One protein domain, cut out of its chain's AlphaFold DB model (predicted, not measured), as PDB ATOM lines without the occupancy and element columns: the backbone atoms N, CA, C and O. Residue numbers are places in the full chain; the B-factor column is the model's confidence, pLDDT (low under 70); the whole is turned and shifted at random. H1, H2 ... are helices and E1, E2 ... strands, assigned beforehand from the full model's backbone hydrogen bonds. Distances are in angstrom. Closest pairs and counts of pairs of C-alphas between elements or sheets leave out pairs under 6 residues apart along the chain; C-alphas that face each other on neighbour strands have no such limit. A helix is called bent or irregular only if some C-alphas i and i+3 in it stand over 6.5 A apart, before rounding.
ATOM      1  N   ALA A 169     288.373 305.365 257.289       84.25
ATOM      2  CA  ALA A 169     287.611 304.484 258.188       84.25
ATOM      3  C   ALA A 169     287.984 304.619 259.671       84.25
ATOM      4  O   ALA A 169     287.102 304.704 260.520       84.25
ATOM      5  N   SER A 170     289.281 304.702 259.990       81.31
ATOM      6  CA  SER A 170     289.768 304.770 261.376       81.31
ATOM      7  C   SER A 170     289.232 305.969 262.168       81.31
ATOM      8  O   SER A 170     289.249 305.943 263.392       81.31
ATOM      9  N   ARG A 171     288.765 307.025 261.490       82.75
ATOM     10  CA  ARG A 171     288.163 308.215 262.112       82.75
ATOM     11  C   ARG A 171     286.642 308.128 262.247       82.75
ATOM     12  O   ARG A 171     286.069 308.864 263.038       82.75
ATOM     13  N   HIS A 172     286.007 307.222 261.508       86.50
ATOM     14  CA  HIS A 172     284.552 307.074 261.424       86.50
ATOM     15  C   HIS A 172     284.060 305.720 261.944       86.50
ATOM     16  O   HIS A 172     282.898 305.371 261.752       86.50
ATOM     17  N   LEU A 173     284.919 304.946 262.609       88.06
ATOM     18  CA  LEU A 173     284.597 303.584 263.027       88.06
ATOM     19  C   LEU A 173     283.312 303.489 263.877       88.06
ATOM     20  O   LEU A 173     282.488 302.642 263.543       88.06
ATOM     21  N   PRO A 174     283.056 304.370 264.870       89.81
ATOM     22  CA  PRO A 174     281.813 304.307 265.646       89.81
ATOM     23  C   PRO A 174     280.550 304.542 264.803       89.81
ATOM     24  O   PRO A 174     279.556 303.838 264.961       89.81
ATOM     25  N   GLU A 175     280.598 305.498 263.867       90.69
ATOM     26  CA  GLU A 175     279.506 305.791 262.923       90.69
ATOM     27  C   GLU A 175     279.228 304.577 262.027       90.69
ATOM     28  O   GLU A 175     278.079 304.175 261.843       90.69
ATOM     29  N   ILE A 176     280.291 303.962 261.502       91.06
ATOM     30  CA  ILE A 176     280.222 302.778 260.644       91.06
ATOM     31  C   ILE A 176     279.631 301.592 261.415       91.06
ATOM     32  O   ILE A 176     278.703 300.943 260.936       91.06
ATOM     33  N   GLN A 177     280.121 301.323 262.625       92.81
ATOM     34  CA  GLN A 177     279.618 300.239 263.469       92.81
ATOM     35  C   GLN A 177     278.127 300.399 263.768       92.81
ATOM     36  O   GLN A 177     277.364 299.459 263.557       92.81
ATOM     37  N   ALA A 178     277.698 301.598 264.169       92.25
ATOM     38  CA  ALA A 178     276.296 301.878 264.458       92.25
ATOM     39  C   ALA A 178     275.404 301.735 263.214       92.25
ATOM     40  O   ALA A 178     274.337 301.131 263.284       92.25
ATOM     41  N   ARG A 179     275.847 302.256 262.063       92.81
ATOM     42  CA  ARG A 179     275.055 302.255 260.825       92.81
ATOM     43  C   ARG A 179     274.876 300.863 260.219       92.81
ATOM     44  O   ARG A 179     273.826 300.589 259.642       92.81
ATOM     45  N   TYR A 180     275.897 300.017 260.309       92.38
ATOM     46  CA  TYR A 180     275.923 298.710 259.645       92.38
ATOM     47  C   TYR A 180     275.807 297.528 260.617       92.38
ATOM     48  O   TYR A 180     275.859 296.384 260.175       92.38
ATOM     49  N   GLY A 181     275.656 297.781 261.921       92.06
ATOM     50  CA  GLY A 181     275.579 296.732 262.943       92.06
ATOM     51  C   GLY A 181     276.882 295.940 263.111       92.06
ATOM     52  O   GLY A 181     276.840 294.767 263.475       92.06
ATOM     53  N   LEU A 182     278.031 296.557 262.823       92.88
ATOM     54  CA  LEU A 182     279.348 295.909 262.846       92.88
ATOM     55  C   LEU A 182     280.017 296.039 264.219       92.88
ATOM     56  O   LEU A 182     279.709 296.947 264.992       92.88
ATOM     57  N   LYS A 183     280.981 295.161 264.509       90.69
ATOM     58  CA  LYS A 183     281.739 295.156 265.773       90.69
ATOM     59  C   LYS A 183     283.237 295.085 265.521       90.69
ATOM     60  O   LYS A 183     283.661 294.659 264.458       90.69
ATOM     61  N   THR A 184     284.036 295.528 266.487       88.38
ATOM     62  CA  THR A 184     285.497 295.394 266.421       88.38
ATOM     63  C   THR A 184     285.946 294.347 267.422       88.38
ATOM     64  O   THR A 184     285.763 294.529 268.622       88.38
ATOM     65  N   GLU A 185     286.571 293.283 266.932       87.12
ATOM     66  CA  GLU A 185     287.116 292.190 267.737       87.12
ATOM     67  C   GLU A 185     288.577 291.969 267.333       87.12
ATOM     68  O   GLU A 185     288.901 291.877 266.148       87.12
ATOM     69  N   GLY A 186     289.500 291.977 268.302       81.06
ATOM     70  CA  GLY A 186     290.936 291.836 268.018       81.06
ATOM     71  C   GLY A 186     291.503 292.905 267.068       81.06
ATOM     72  O   GLY A 186     292.428 292.628 266.310       81.06
ATOM     73  N   GLY A 187     290.919 294.110 267.058       80.00
ATOM     74  CA  GLY A 187     291.315 295.201 266.159       80.00
ATOM     75  C   GLY A 187     290.802 295.074 264.718       80.00
ATOM     76  O   GLY A 187     291.180 295.884 263.875       80.00
ATOM     77  N   ARG A 188     289.937 294.095 264.424       83.06
ATOM     78  CA  ARG A 188     289.325 293.892 263.104       83.06
ATOM     79  C   ARG A 188     287.819 294.084 263.159       83.06
ATOM     80  O   ARG A 188     287.183 293.731 264.146       83.06
ATOM     81  N   LEU A 189     287.263 294.634 262.086       86.88
ATOM     82  CA  LEU A 189     285.822 294.786 261.930       86.88
ATOM     83  C   LEU A 189     285.205 293.426 261.558       86.88
ATOM     84  O   LEU A 189     285.654 292.787 260.609       86.88
ATOM     85  N   THR A 190     284.194 292.989 262.299       90.50
ATOM     86  CA  THR A 190     283.465 291.726 262.112       90.50
ATOM     87  C   THR A 190     282.010 291.996 261.717       90.50
ATOM     88  O   THR A 190     281.477 293.078 261.990       90.50
ATOM     89  N   GLY A 191     281.366 291.035 261.039       89.25
ATOM     90  CA  GLY A 191     279.986 291.155 260.544       89.25
ATOM     91  C   GLY A 191     279.859 291.617 259.086       89.25
ATOM     92  O   GLY A 191     278.747 291.776 258.583       89.25
ATOM     93  N   LEU A 192     280.975 291.833 258.378       89.69
ATOM     94  CA  LEU A 192     280.983 292.268 256.972       89.69
ATOM     95  C   LEU A 192     280.326 291.242 256.032       89.69
ATOM     96  O   LEU A 192     279.773 291.606 254.992       89.69
ATOM     97  N   GLU A 193     280.367 289.963 256.391       89.62
ATOM     98  CA  GLU A 193     279.761 288.854 255.655       89.62
ATOM     99  C   GLU A 193     278.227 288.892 255.646       89.62
ATOM    100  O   GLU A 193     277.615 288.377 254.712       89.62
ATOM    101  N   GLN A 194     277.618 289.544 256.641       92.56
ATOM    102  CA  GLN A 194     276.164 289.683 256.782       92.56
ATOM    103  C   GLN A 194     275.609 290.850 255.956       92.56
ATOM    104  O   GLN A 194     274.398 290.976 255.770       92.56
ATOM    105  N   LEU A 195     276.491 291.709 255.440       93.19
ATOM    106  CA  LEU A 195     276.102 292.857 254.640       93.19
ATOM    107  C   LEU A 195     275.719 292.447 253.219       93.19
ATOM    108  O   LEU A 195     276.374 291.633 252.558       93.19
ATOM    109  N   SER A 196     274.694 293.115 252.693       92.75
ATOM    110  CA  SER A 196     274.363 293.028 251.276       92.75
ATOM    111  C   SER A 196     275.543 293.482 250.409       92.75
ATOM    112  O   SER A 196     276.409 294.265 250.814       92.75
ATOM    113  N   ARG A 197     275.560 293.042 249.146       88.62
ATOM    114  CA  ARG A 197     276.559 293.504 248.172       88.62
ATOM    115  C   ARG A 197     276.587 295.034 248.052       88.62
ATOM    116  O   ARG A 197     277.669 295.601 247.963       88.62
ATOM    117  N   GLN A 198     275.427 295.687 248.081       90.19
ATOM    118  CA  GLN A 198     275.330 297.145 247.993       90.19
ATOM    119  C   GLN A 198     275.983 297.837 249.197       90.19
ATOM    120  O   GLN A 198     276.753 298.772 249.005       90.19
ATOM    121  N   GLN A 199     275.746 297.343 250.414       92.69
ATOM    122  CA  GLN A 199     276.374 297.889 251.624       92.69
ATOM    123  C   GLN A 199     277.895 297.696 251.618       92.69
ATOM    124  O   GLN A 199     278.625 298.607 251.994       92.69
ATOM    125  N   ARG A 200     278.396 296.550 251.135       91.06
ATOM    126  CA  ARG A 200     279.847 296.330 250.988       91.06
ATOM    127  C   ARG A 200     280.480 297.263 249.959       91.06
ATOM    128  O   ARG A 200     281.564 297.777 250.204       91.06
ATOM    129  N   ILE A 201     279.801 297.517 248.837       90.00
ATOM    130  CA  ILE A 201     280.241 298.515 247.849       90.00
ATOM    131  C   ILE A 201     280.276 299.905 248.490       90.00
ATOM    132  O   ILE A 201     281.260 300.622 248.325       90.00
ATOM    133  N   GLU A 202     279.240 300.274 249.246       90.94
ATOM    134  CA  GLU A 202     279.199 301.556 249.948       90.94
ATOM    135  C   GLU A 202     280.366 301.689 250.935       90.94
ATOM    136  O   GLU A 202     281.070 302.695 250.915       90.94
ATOM    137  N   LEU A 203     280.626 300.665 251.752       91.81
ATOM    138  CA  LEU A 203     281.749 300.648 252.691       91.81
ATOM    139  C   LEU A 203     283.108 300.736 251.993       91.81
ATOM    140  O   LEU A 203     283.966 301.519 252.412       91.81
ATOM    141  N   ALA A 204     283.291 299.993 250.904       90.62
ATOM    142  CA  ALA A 204     284.526 300.015 250.137       90.62
ATOM    143  C   ALA A 204     284.779 301.401 249.537       90.62
ATOM    144  O   ALA A 204     285.875 301.943 249.680       90.62
ATOM    145  N   PHE A 205     283.786 302.011 248.894       91.31
ATOM    146  CA  PHE A 205     283.980 303.305 248.239       91.31
ATOM    147  C   PHE A 205     283.992 304.482 249.209       91.31
ATOM    148  O   PHE A 205     284.819 305.373 249.038       91.31
ATOM    149  N   ASN A 206     283.148 304.480 250.242       91.50
ATOM    150  CA  ASN A 206     283.046 305.603 251.174       91.50
ATOM    151  C   ASN A 206     284.057 305.538 252.315       91.50
ATOM    152  O   ASN A 206     284.352 306.586 252.882       91.50
ATOM    153  N   TYR A 207     284.573 304.356 252.667       89.00
ATOM    154  CA  TYR A 207     285.442 304.192 253.837       89.00
ATOM    155  C   TYR A 207     286.712 303.365 253.584       89.00
ATOM    156  O   TYR A 207     287.599 303.347 254.435       89.00
ATOM    157  N   GLY A 208     286.837 302.700 252.430       85.44
ATOM    158  CA  GLY A 208     287.973 301.818 252.134       85.44
ATOM    159  C   GLY A 208     287.923 300.466 252.857       85.44
ATOM    160  O   GLY A 208     288.932 299.767 252.903       85.44
TER     161      GLY A 208
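AT A GLANCE: This is residues 169 to 208 of the 210 residues of an uncharacterized protein of Zoogloea sp (UniProt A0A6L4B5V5). A small two-strand hairpin, E1 and E2, sits beside residues 173 to 177 of helix H1, and the chain then crosses through residues 191 to 196 to a second helix, H2, that folds back so that the two helices stand like the legs of an arch. The legs run opposite ways, at a shallow tilt of 28 degrees, and come near each other at the start of H1 and the end of H2, with few contacts between them. The printed part has 40 residues, with two named helices and two named strands in the order H1, E1, E2, H2; the sheet E1 - E2 is antiparallel and the class is mixed, helices and strands. The whole is compact, with a radius of gyration of the C-alphas of 9.4 A and spans of 25 by 20 by 15 A.

IN THESE COORDINATES: Strand E1 is residues 183 to 185, 6.4 A from first to last C-alpha, and E2 is residues 188 to 190, 6.3 A. Helix H1 is residues 169 to 180, 13.1 A, beginning at C-alpha 169 at (287.611, 304.484, 258.188). H1 is irregular: its C-alphas 171 and 174 are 8.3 A apart. Helix H2 is residues 197 to 207, 15.0 A, and ends at C-alpha 207 at (285.442, 304.192, 253.837).

HOW THE PARTS SIT: E1 and E2 form a hairpin, antiparallel, with 131 degrees between their directions. The C-alphas of Thr 184 and Leu 189, which face each other, are 4.5 A apart. N 190 and O 183, at 2.8 A, and N 185 and O 188, at 2.9 A, are within hydrogen-bond range. The closest C-alphas of H1 and E1 are those of Gln 177 and Lys 183, 6.0 A apart. H1 and E2 are only just apart, with their closest C-alphas at 8.4 A. H2 is apart from E1. H1 and H2 are close but not clearly touching, and their closest C-alphas are those of Ala 169 and Tyr 207, 4.9 A apart; their centres are 12.4 A apart. In H2 every O i to N i+4 pair is within hydrogen-bond range; in H1 6 of 8 are.

THE WHOLE: The two C-alphas farthest apart are those of Gly 186 and Gln 198, at 25.9 A, while the first and last printed C-alphas, of Ala 169 and Gly 208, are 6.6 A apart. The printed part has no cut. The links from H1 to E1 and from E1 to E2 are tight, and the link from E2 to H2, of 6 residues, is short. The mean pLDDT of the printed part is 89.2, and no printed residue is under 70.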